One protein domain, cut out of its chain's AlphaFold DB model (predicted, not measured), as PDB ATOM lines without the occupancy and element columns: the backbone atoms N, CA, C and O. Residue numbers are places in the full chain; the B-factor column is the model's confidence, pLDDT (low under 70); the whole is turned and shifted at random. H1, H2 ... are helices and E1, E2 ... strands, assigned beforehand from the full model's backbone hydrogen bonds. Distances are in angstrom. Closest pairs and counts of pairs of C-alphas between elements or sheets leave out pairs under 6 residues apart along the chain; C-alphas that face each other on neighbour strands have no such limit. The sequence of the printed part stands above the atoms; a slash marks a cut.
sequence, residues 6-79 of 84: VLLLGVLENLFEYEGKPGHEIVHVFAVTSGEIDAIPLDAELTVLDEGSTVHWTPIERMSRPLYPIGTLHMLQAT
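AT A GLANCE: This is residues 6 to 79 of the 84 residues of an uncharacterized protein of Arthrobacter agilis (UniProt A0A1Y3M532). What is the main picture? The printed part makes a loose, open C: a long two-stranded hairpin, E1 and E2, makes one side, and beyond the end of E2 the chain goes by the little helix H1 to a small second hairpin, E3 and E4, away from the first. From there the long link, residues 57 to 71, leads back to the short helix H2, which packs on the long hairpin by its residues 72 to 76, while the tip of that hairpin, residues 17 to 22, and the loop of residues 48 to 53 stick out. What are its parts? The printed part has 74 residues, with four named strands and two named helices in the order E1, E2, H1, E3, E4, H2, of the mixed class, helices and strands; each sheet has two strands, E1 - E2 and E3 - E4, both antiparallel. How large is it? It is loose, with a radius of gyration of the C-alphas of 14.2 A, and spans 39 by 30 by 24 A.

HOW THE PARTS SIT: How do the first two strands pair? E1, residues 6 to 18, and E2, residues 21 to 33, form a hairpin of antiparallel neighbours, with 160 degrees between their N-to-C directions. N 7 and O 31 are 2.8 A apart and N 18 and O 21 are 2.9 A apart, both within hydrogen-bond range. E1 bends by 68 degrees at residue 9. What follows along the chain? H1, residues 35 to 38, comes after a tight link from E2, and E1 and H1 are apart. E3, residues 45 to 47, and E4, residues 54 to 56, form a second antiparallel hairpin at 141 degrees, where N 46 and O 55 are 2.9 A apart and N 55 and O 46 are 2.8 A apart, within hydrogen-bond range. E3 and E4 are each apart from E1 and from E2. Where does the last helix stand? H2, residues 72 to 77, has 3 pairs of C-alphas within 8 A with E1, the closest being those of Leu 9 and Met 75 at 6.2 A. With E2 it has 1 such pair, the C-alphas of Val 29 and Thr 72, 7.4 A apart. H2 is apart from H1 and from E3. What do the helix backbones show? In H2 every O i to N i+4 pair is within hydrogen-bond range; H1 is too short for such a pair, and its 1 pair of O i and N i+3 is not within range.

IN THESE COORDINATES: Where does the long hairpin lie? E1 begins at C-alpha 6, (11.274, -43.949, -46.058), and runs 30.1 A to C-alpha 18; E2 runs 35.8 A from C-alpha 21 to C-alpha 33 at (13.529, -43.949, -39.590). How long are the other elements? H1, residues 35 to 38, measures 5.0 A from first to last C-alpha. E3, residues 45 to 47, measures 7.1 A and E4, residues 54 to 56, measures 6.9 A. H2, residues 72 to 77, measures 8.9 A and ends at C-alpha 77, (26.692, -36.995, -47.289).

THE WHOLE: How far does it reach? The two C-alphas farthest apart are those of Gly 20 and Gly 35, 40.8 A, while the first and last printed C-alphas, of Val 6 and Thr 79, are 12.8 A apart. Is there a cut, and which link is long? The printed part has no cut, and the link from E4 to H2, 15 residues, is long. How confident is the model? The mean pLDDT of the printed part is 92.3, and no printed residue is under 70.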
ATOM      1  N   VAL A   6      10.427 -43.407 -44.995       96.38
ATOM      2  CA  VAL A   6      11.274 -43.949 -46.058       96.38
ATOM      3  C   VAL A   6      11.446 -42.867 -47.120       96.38
ATOM      4  O   VAL A   6      10.464 -42.415 -47.709       96.38
ATOM      5  N   LEU A   7      12.687 -42.455 -47.367       94.94
ATOM      6  CA  LEU A   7      13.060 -41.487 -48.393       94.94
ATOM      7  C   LEU A   7      14.028 -42.142 -49.377       94.94
ATOM      8  O   LEU A   7      15.095 -42.598 -48.977       94.94
ATOM      9  N   LEU A   8      13.675 -42.167 -50.663       95.12
ATOM     10  CA  LEU A   8      14.591 -42.601 -51.718       95.12
ATOM     11  C   LEU A   8      15.685 -41.543 -51.904       95.12
ATOM     12  O   LEU A   8      15.383 -40.411 -52.278       95.12
ATOM     13  N   LEU A   9      16.939 -41.924 -51.673       94.06
ATOM     14  CA  LEU A   9      18.103 -41.060 -51.888       94.06
ATOM     15  C   LEU A   9      18.596 -41.123 -53.331       94.06
ATOM     16  O   LEU A   9      19.076 -40.135 -53.878       94.06
ATOM     17  N   GLY A  10      18.458 -42.290 -53.956       93.69
ATOM     18  CA  GLY A  10      18.830 -42.485 -55.344       93.69
ATOM     19  C   GLY A  10      18.775 -43.941 -55.770       93.69
ATOM     20  O   GLY A  10      18.541 -44.849 -54.969       93.69
ATOM     21  N   VAL A  11      18.996 -44.143 -57.065       96.25
ATOM     22  CA  VAL A  11      19.085 -45.458 -57.695       96.25
ATOM     23  C   VAL A  11      20.438 -45.547 -58.393       96.25
ATOM     24  O   VAL A  11      20.832 -44.611 -59.088       96.25
ATOM     25  N   LEU A  12      21.157 -46.644 -58.169       95.56
ATOM     26  CA  LEU A  12      22.513 -46.881 -58.657       95.56
ATOM     27  C   LEU A  12      22.579 -48.198 -59.428       95.56
ATOM     28  O   LEU A  12      21.945 -49.179 -59.046       95.56
ATOM     29  N   GLU A  13      23.396 -48.231 -60.477       95.38
ATOM     30  CA  GLU A  13      23.840 -49.484 -61.088       95.38
ATOM     31  C   GLU A  13      25.078 -49.991 -60.336       95.38
ATOM     32  O   GLU A  13      26.080 -49.283 -60.215       95.38
ATOM     33  N   ASN A  14      25.008 -51.216 -59.818       94.75
ATOM     34  CA  ASN A  14      26.123 -51.913 -59.191       94.75
ATOM     35  C   ASN A  14      26.642 -52.986 -60.152       94.75
ATOM     36  O   ASN A  14      25.985 -54.006 -60.359       94.75
ATOM     37  N   LEU A  15      27.811 -52.754 -60.742       92.88
ATOM     38  CA  LEU A  15      28.495 -53.712 -61.611       92.88
ATOM     39  C   LEU A  15      29.669 -54.317 -60.841       92.88
ATOM     40  O   LEU A  15      30.537 -53.584 -60.365       92.88
ATOM     41  N   PHE A  16      29.713 -55.642 -60.722       91.94
ATOM     42  CA  PHE A  16      30.762 -56.350 -59.983       91.94
ATOM     43  C   PHE A  16      31.099 -57.693 -60.631       91.94
ATOM     44  O   PHE A  16      30.440 -58.126 -61.572       91.94
ATOM     45  N   GLU A  17      32.137 -58.361 -60.138       95.19
ATOM     46  CA  GLU A  17      32.447 -59.742 -60.497       95.19
ATOM     47  C   GLU A  17      32.311 -60.617 -59.252       95.19
ATOM     48  O   GLU A  17      32.844 -60.284 -58.193       95.19
ATOM     49  N   TYR A  18      31.595 -61.733 -59.376       89.69
ATOM     50  CA  TYR A  18      31.435 -62.717 -58.310       89.69
ATOM     51  C   TYR A  18      31.664 -64.116 -58.871       89.69
ATOM     52  O   TYR A  18      31.074 -64.494 -59.882       89.69
ATOM     53  N   GLU A  19      32.575 -64.867 -58.247       93.38
ATOM     54  CA  GLU A  19      32.993 -66.203 -58.701       93.38
ATOM     55  C   GLU A  19      33.363 -66.257 -60.201       93.38
ATOM     56  O   GLU A  19      33.024 -67.202 -60.918       93.38
ATOM     57  N   GLY A  20      34.048 -65.217 -60.695       95.44
ATOM     58  CA  GLY A  20      34.481 -65.111 -62.092       95.44
ATOM     59  C   GLY A  20      33.364 -64.787 -63.091       95.44
ATOM     60  O   GLY A  20      33.571 -64.908 -64.299       95.44
ATOM     61  N   LYS A  21      32.168 -64.416 -62.616       95.88
ATOM     62  CA  LYS A  21      31.023 -64.044 -63.456       95.88
ATOM     63  C   LYS A  21      30.650 -62.575 -63.245       95.88
ATOM     64  O   LYS A  21      30.623 -62.127 -62.097       95.88
ATOM     65  N   PRO A  22      30.312 -61.832 -64.316       96.94
ATOM     66  CA  PRO A  22      29.816 -60.471 -64.176       96.94
ATOM     67  C   PRO A  22      28.446 -60.474 -63.485       96.94
ATOM     68  O   PRO A  22      27.523 -61.174 -63.909       96.94
ATOM     69  N   GLY A  23      28.335 -59.678 -62.429       95.69
ATOM     70  CA  GLY A  23      27.112 -59.341 -61.717       95.69
ATOM     71  C   GLY A  23      26.657 -57.924 -62.060       95.69
ATOM     72  O   GLY A  23      27.470 -57.033 -62.314       95.69
ATOM     73  N   HIS A  24      25.341 -57.727 -62.081       95.75
ATOM     74  CA  HIS A  24      24.717 -56.427 -62.283       95.75
ATOM     75  C   HIS A  24      23.451 -56.336 -61.435       95.75
ATOM     76  O   HIS A  24      22.535 -57.144 -61.592       95.75
ATOM     77  N   GLU A  25      23.398 -55.338 -60.562       96.00
ATOM     78  CA  GLU A  25      22.236 -55.042 -59.730       96.00
ATOM     79  C   GLU A  25      21.792 -53.590 -59.910       96.00
ATOM     80  O   GLU A  25      22.616 -52.686 -60.048       96.00
ATOM     81  N   ILE A  26      20.478 -53.362 -59.843       96.56
ATOM     82  CA  ILE A  26      19.899 -52.023 -59.701       96.56
ATOM     83  C   ILE A  26      19.587 -51.805 -58.220       96.56
ATOM     84  O   ILE A  26      18.651 -52.394 -57.674       96.56
ATOM     85  N   VAL A  27      20.372 -50.956 -57.567       96.06
ATOM     86  CA  VAL A  27      20.324 -50.729 -56.122       96.06
ATOM     87  C   VAL A  27      19.543 -49.457 -55.826       96.06
ATOM     88  O   VAL A  27      19.884 -48.379 -56.305       96.06
ATOM     89  N   HIS A  28      18.506 -49.576 -55.004       95.94
ATOM     90  CA  HIS A  28      17.732 -48.439 -54.512       95.94
ATOM     91  C   HIS A  28      18.196 -48.111 -53.094       95.94
ATOM     92  O   HIS A  28      18.100 -48.954 -52.204       95.94
ATOM     93  N   VAL A  29      18.706 -46.900 -52.886       94.31
ATOM     94  CA  VAL A  29      19.243 -46.469 -51.591       94.31
ATOM     95  C   VAL A  29      18.206 -45.611 -50.881       94.31
ATOM     96  O   VAL A  29      17.747 -44.611 -51.432       94.31
ATOM     97  N   PHE A  30      17.854 -45.978 -49.649       94.19
ATOM     98  CA  PHE A  30      16.860 -45.269 -48.848       94.19
ATOM     99  C   PHE A  30      17.450 -44.776 -47.527       94.19
ATOM    100  O   PHE A  30      18.182 -45.507 -46.865       94.19
ATOM    101  N   ALA A  31      17.060 -43.572 -47.114       93.38
ATOM    102  CA  ALA A  31      17.110 -43.167 -45.715       93.38
ATOM    103  C   ALA A  31      15.800 -43.588 -45.047       93.38
ATOM    104  O   ALA A  31      14.718 -43.371 -45.599       93.38
ATOM    105  N   VAL A  32      15.891 -44.197 -43.868       94.75
ATOM    106  CA  VAL A  32      14.726 -44.683 -43.126       94.75
ATOM    107  C   VAL A  32      14.790 -44.230 -41.677       94.75
ATOM    108  O   VAL A  32      15.875 -44.069 -41.125       94.75
ATOM    109  N   THR A  33      13.628 -44.071 -41.051       95.44
ATOM    110  CA  THR A  33      13.529 -43.949 -39.590       95.44
ATOM    111  C   THR A  33      12.747 -45.128 -39.034       95.44
ATOM    112  O   THR A  33      11.779 -45.588 -39.645       95.44
ATOM    113  N   SER A  34      13.156 -45.649 -37.878       97.25
ATOM    114  CA  SER A  34      12.474 -46.760 -37.218       97.25
ATOM    115  C   SER A  34      12.818 -46.773 -35.739       97.25
ATOM    116  O   SER A  34      13.980 -46.925 -35.387       97.25
ATOM    117  N   GLY A  35      11.802 -46.725 -34.874       97.50
ATOM    118  CA  GLY A  35      12.027 -46.802 -33.428       97.50
ATOM    119  C   GLY A  35      12.672 -48.120 -32.977       97.50
ATOM    120  O   GLY A  35      13.345 -48.142 -31.954       97.50
ATOM    121  N   GLU A  36      12.504 -49.210 -33.735       96.31
ATOM    122  CA  GLU A  36      13.196 -50.479 -33.467       96.31
ATOM    123  C   GLU A  36      14.690 -50.401 -33.824       96.31
ATOM    124  O   GLU A  36      15.501 -50.974 -33.103       96.31
ATOM    125  N   ILE A  37      15.056 -49.690 -34.899       94.56
ATOM    126  CA  ILE A  37      16.459 -49.471 -35.288       94.56
ATOM    127  C   ILE A  37      17.124 -48.466 -34.340       94.56
ATOM    128  O   ILE A  37      18.222 -48.722 -33.859       94.56
ATOM    129  N   ASP A  38      16.440 -47.367 -34.015       95.50
ATOM    130  CA  ASP A  38      16.944 -46.316 -33.120       95.50
ATOM    131  C   ASP A  38      17.187 -46.831 -31.689       95.50
ATOM    132  O   ASP A  38      17.965 -46.252 -30.933       95.50
ATOM    133  N   ALA A  39      16.530 -47.929 -31.302       96.75
ATOM    134  CA  ALA A  39      16.738 -48.596 -30.020       96.75
ATOM    135  C   ALA A  39      17.994 -49.490 -29.980       96.75
ATOM    136  O   ALA A  39      18.355 -49.970 -28.903       96.75
ATOM    137  N   ILE A  40      18.654 -49.739 -31.118       96.31
ATOM    138  CA  ILE A  40      19.899 -50.513 -31.179       96.31
ATOM    139  C   ILE A  40      21.039 -49.643 -30.620       96.31
ATOM    140  O   ILE A  40      21.301 -48.574 -31.176       96.31
ATOM    141  N   PRO A  41      21.760 -50.082 -29.568       97.44
ATOM    142  CA  PRO A  41      22.897 -49.335 -29.035       97.44
ATOM    143  C   PRO A  41      23.952 -49.033 -30.104       97.44
ATOM    144  O   PRO A  41      24.228 -49.872 -30.960       97.44
ATOM    145  N   LEU A  42      24.581 -47.855 -30.038       96.06
ATOM    146  CA  LEU A  42      25.589 -47.430 -31.023       96.06
ATOM    147  C   LEU A  42      26.853 -48.307 -31.030       96.06
ATOM    148  O   LEU A  42      27.582 -48.317 -32.016       96.06
ATOM    149  N   ASP A  43      27.122 -49.033 -29.950       96.31
ATOM    150  CA  ASP A  43      28.226 -49.987 -29.813       96.31
ATOM    151  C   ASP A  43      27.802 -51.446 -30.055       96.31
ATOM    152  O   ASP A  43      28.607 -52.359 -29.873       96.31
ATOM    153  N   ALA A  44      26.554 -51.685 -30.468       97.06
ATOM    154  CA  ALA A  44      26.076 -53.026 -30.759       97.06
ATOM    155  C   ALA A  44      26.727 -53.599 -32.028       97.06
ATOM    156  O   ALA A  44      26.788 -52.949 -33.075       97.06
ATOM    157  N   GLU A  45      27.116 -54.868 -31.941       97.19
ATOM    158  CA  GLU A  45      27.422 -55.719 -33.086       97.19
ATOM    159  C   GLU A  45      26.289 -56.736 -33.257       97.19
ATOM    160  O   GLU A  45      25.934 -57.456 -32.321       97.19
ATOM    161  N   LEU A  46      25.706 -56.786 -34.453       96.00
ATOM    162  CA  LEU A  46      24.638 -57.716 -34.816       96.00
ATOM    163  C   LEU A  46      25.094 -58.620 -35.963       96.00
ATOM    164  O   LEU A  46      26.099 -58.355 -36.620       96.00
ATOM    165  N   THR A  47      24.327 -59.670 -36.235       96.69
ATOM    166  CA  THR A  47      24.600 -60.614 -37.323       96.69
ATOM    167  C   THR A  47      23.484 -60.564 -38.358       96.69
ATOM    168  O   THR A  47      22.303 -60.625 -38.010       96.69
ATOM    169  N   VAL A  48      23.859 -60.480 -39.633       92.69
ATOM    170  CA  VAL A  48      22.948 -60.632 -40.772       92.69
ATOM    171  C   VAL A  48      22.411 -62.064 -40.781       92.69
ATOM    172  O   VAL A  48      23.183 -63.018 -40.797       92.69
ATOM    173  N   LEU A  49      21.089 -62.233 -40.722       92.75
ATOM    174  CA  LEU A  49      20.474 -63.533 -40.416       92.75
ATOM    175  C   LEU A  49      20.564 -64.566 -41.551       92.75
ATOM    176  O   LEU A  49      20.482 -65.761 -41.277       92.75
ATOM    177  N   ASP A  50      20.689 -64.127 -42.800       92.25
ATOM    178  CA  ASP A  50      20.723 -64.980 -43.992       92.25
ATOM    179  C   ASP A  50      22.143 -65.246 -44.518       92.25
ATOM    180  O   ASP A  50      22.391 -66.324 -45.056       92.25
ATOM    181  N   GLU A  51      23.075 -64.311 -44.332       93.38
ATOM    182  CA  GLU A  51      24.459 -64.425 -44.820       93.38
ATOM    183  C   GLU A  51      25.501 -64.601 -43.696       93.38
ATOM    184  O   GLU A  51      26.503 -65.289 -43.892       93.38
ATOM    185  N   GLY A  52      25.236 -64.098 -42.485       94.00
ATOM    186  CA  GLY A  52      26.072 -64.323 -41.302       94.00
ATOM    187  C   GLY A  52      27.154 -63.270 -41.031       94.00
ATOM    188  O   GLY A  52      27.825 -63.364 -40.003       94.00
ATOM    189  N   SER A  53      27.327 -62.257 -41.884       93.38
ATOM    190  CA  SER A  53      28.263 -61.156 -41.628       93.38
ATOM    191  C   SER A  53      27.850 -60.294 -40.438       93.38
ATOM    192  O   SER A  53      26.669 -60.138 -40.112       93.38
ATOM    193  N   THR A  54      28.847 -59.682 -39.803       95.25
ATOM    194  CA  THR A  54      28.648 -58.721 -38.714       95.25
ATOM    195  C   THR A  54      28.244 -57.348 -39.252       95.25
ATOM    196  O   THR A  54      28.843 -56.845 -40.204       95.25
ATOM    197  N   VAL A  55      27.292 -56.696 -38.585       94.19
ATOM    198  CA  VAL A  55      26.913 -55.294 -38.812       94.19
ATOM    199  C   VAL A  55      27.036 -54.495 -37.521       94.19
ATOM    200  O   VAL A  55      26.802 -55.012 -36.432       94.19
ATOM    201  N   HIS A  56      27.419 -53.230 -37.650       93.94
ATOM    202  CA  HIS A  56      27.596 -52.292 -36.545       93.94
ATOM    203  C   HIS A  56      27.341 -50.869 -37.038       93.94
ATOM    204  O   HIS A  56      27.411 -50.587 -38.239       93.94
ATOM    205  N   TRP A  57      27.089 -49.955 -36.107       94.44
ATOM    206  CA  TRP A  57      26.991 -48.537 -36.420       94.44
ATOM    207  C   TRP A  57      28.363 -47.950 -36.748       94.44
ATOM    208  O   TRP A  57      29.327 -48.116 -36.004       94.44
ATOM    209  N   THR A  58      28.452 -47.225 -37.860       91.19
ATOM    210  CA  THR A  58      29.658 -46.486 -38.251       91.19
ATOM    211  C   THR A  58      29.292 -45.033 -38.539       91.19
ATOM    212  O   THR A  58      28.432 -44.802 -39.390       91.19
ATOM    213  N   PRO A  59      29.938 -44.046 -37.887       90.00
ATOM    214  CA  PRO A  59      29.807 -42.647 -38.281       90.00
ATOM    215  C   PRO A  59      30.268 -42.454 -39.726       90.00
ATOM    216  O   PRO A  59      31.327 -42.963 -40.105       90.00
ATOM    217  N   ILE A  60      29.503 -41.701 -40.516       87.69
ATOM    218  CA  ILE A  60      29.768 -41.491 -41.948       87.69
ATOM    219  C   ILE A  60      31.174 -40.911 -42.159       87.69
ATOM    220  O   ILE A  60      31.905 -41.335 -43.052       87.69
ATOM    221  N   GLU A  61      31.612 -40.013 -41.278       85.88
ATOM    222  CA  GLU A  61      32.913 -39.335 -41.334       85.88
ATOM    223  C   GLU A  61      34.085 -40.283 -41.048       85.88
ATOM    224  O   GLU A  61      35.232 -39.987 -41.382       85.88
ATOM    225  N   ARG A  62      33.817 -41.432 -40.413       85.50
ATOM    226  CA  ARG A  62      34.819 -42.459 -40.090       85.50
ATOM    227  C   ARG A  62      34.892 -43.572 -41.131       85.50
ATOM    228  O   ARG A  62      35.706 -44.489 -40.983       85.50
ATOM    229  N   MET A  63      34.075 -43.514 -42.179       83.12
ATOM    230  CA  MET A  63      34.109 -44.500 -43.249       83.12
ATOM    231  C   MET A  63      35.416 -44.389 -44.044       83.12
ATOM    232  O   MET A  63      35.621 -43.469 -44.829       83.12
ATOM    233  N   SER A  64      36.307 -45.361 -43.844       76.12
ATOM    234  CA  SER A  64      37.593 -45.467 -44.553       76.12
ATOM    235  C   SER A  64      37.599 -46.538 -45.646       76.12
ATOM    236  O   SER A  64      38.493 -46.560 -46.491       76.12
ATOM    237  N   ARG A  65      36.605 -47.436 -45.641       78.88
ATOM    238  CA  ARG A  65      36.433 -48.483 -46.652       78.88
ATOM    239  C   ARG A  65      35.434 -48.035 -47.721       78.88
ATOM    240  O   ARG A  65      34.506 -47.295 -47.389       78.88
ATOM    241  N   PRO A  66      35.583 -48.494 -48.977       80.88
ATOM    242  CA  PRO A  66      34.596 -48.217 -50.011       80.88
ATOM    243  C   PRO A  66      33.228 -48.753 -49.592       80.88
ATOM    244  O   PRO A  66      33.112 -49.916 -49.205       80.88
ATOM    245  N   LEU A  67      32.205 -47.905 -49.688       87.62
ATOM    246  CA  LEU A  67      30.818 -48.342 -49.623       87.62
ATOM    247  C   LEU A  67      30.369 -48.699 -51.034       87.62
ATOM    248  O   LEU A  67      30.502 -47.884 -51.950       87.62
ATOM    249  N   TYR A  68      29.856 -49.913 -51.186       87.50
ATOM    250  CA  TYR A  68      29.287 -50.384 -52.436       87.50
ATOM    251  C   TYR A  68      27.756 -50.278 -52.388       87.50
ATOM    252  O   TYR A  68      27.174 -50.506 -51.326       87.50
ATOM    253  N   PRO A  69      27.104 -49.953 -53.514       91.69
ATOM    254  CA  PRO A  69      27.716 -49.551 -54.783       91.69
ATOM    255  C   PRO A  69      28.432 -48.198 -54.706       91.69
ATOM    256  O   PRO A  69      28.118 -47.344 -53.867       91.69
ATOM    257  N   ILE A  70      29.391 -47.995 -55.612       89.50
ATOM    258  CA  ILE A  70      30.076 -46.708 -55.770       89.50
ATOM    259  C   ILE A  70      29.032 -45.602 -55.976       89.50
ATOM    260  O   ILE A  70      28.104 -45.746 -56.765       89.50
ATOM    261  N   GLY A  71      29.184 -44.497 -55.244       88.69
ATOM    262  CA  GLY A  71      28.226 -43.386 -55.224       88.69
ATOM    263  C   GLY A  71      27.335 -43.346 -53.980       88.69
ATOM    264  O   GLY A  71      26.842 -42.274 -53.640       88.69
ATOM    265  N   THR A  72      27.210 -44.449 -53.232       91.25
ATOM    266  CA  THR A  72      26.360 -44.489 -52.025       91.25
ATOM    267  C   THR A  72      26.820 -43.497 -50.953       91.25
ATOM    268  O   THR A  72      26.001 -42.777 -50.392       91.25
ATOM    269  N   LEU A  73      28.133 -43.378 -50.707       89.19
ATOM    270  CA  LEU A  73      28.662 -42.424 -49.720       89.19
ATOM    271  C   LEU A  73      28.298 -40.967 -50.058       89.19
ATOM    272  O   LEU A  73      27.945 -40.202 -49.166       89.19
ATOM    273  N   HIS A  74      28.324 -40.600 -51.340       87.62
ATOM    274  CA  HIS A  74      27.948 -39.256 -51.782       87.62
ATOM    275  C   HIS A  74      26.465 -38.964 -51.507       87.62
ATOM    276  O   HIS A  74      26.121 -37.866 -51.080       87.62
ATOM    277  N   MET A  75      25.590 -39.962 -51.684       89.06
ATOM    278  CA  MET A  75      24.168 -39.835 -51.348       89.06
ATOM    279  C   MET A  75      23.953 -39.634 -49.846       89.06
ATOM    280  O   MET A  75      23.154 -38.788 -49.460       89.06
ATOM    281  N   LEU A  76      24.687 -40.368 -49.003       87.25
ATOM    282  CA  LEU A  76      24.607 -40.221 -47.547       87.25
ATOM    283  C   LEU A  76      25.056 -38.824 -47.096       87.25
ATOM    284  O   LEU A  76      24.359 -38.170 -46.325       87.25
ATOM    285  N   GLN A  77      26.173 -38.325 -47.626       84.94
ATOM    286  CA  GLN A  77      26.692 -36.995 -47.289       84.94
ATOM    287  C   GLN A  77      25.730 -35.862 -47.674       84.94
ATOM    288  O   GLN A  77      25.652 -34.868 -46.965       84.94
ATOM    289  N   ALA A  78      24.952 -36.023 -48.748       81.56
ATOM    290  CA  ALA A  78      23.951 -35.040 -49.160       81.56
ATOM    291  C   ALA A  78      22.705 -34.992 -48.248       81.56
ATOM    292  O   ALA A  78      21.905 -34.064 -48.361       81.56
ATOM    293  N   THR A  79      22.514 -35.988 -47.375       75.88
ATOM    294  CA  THR A  79      21.356 -36.063 -46.461       75.88
ATOM    295  C   THR A  79      21.612 -35.505 -45.070       75.88
ATOM    296  O   THR A  79      20.650 -35.237 -44.349       75.88
TER     297      THR A  79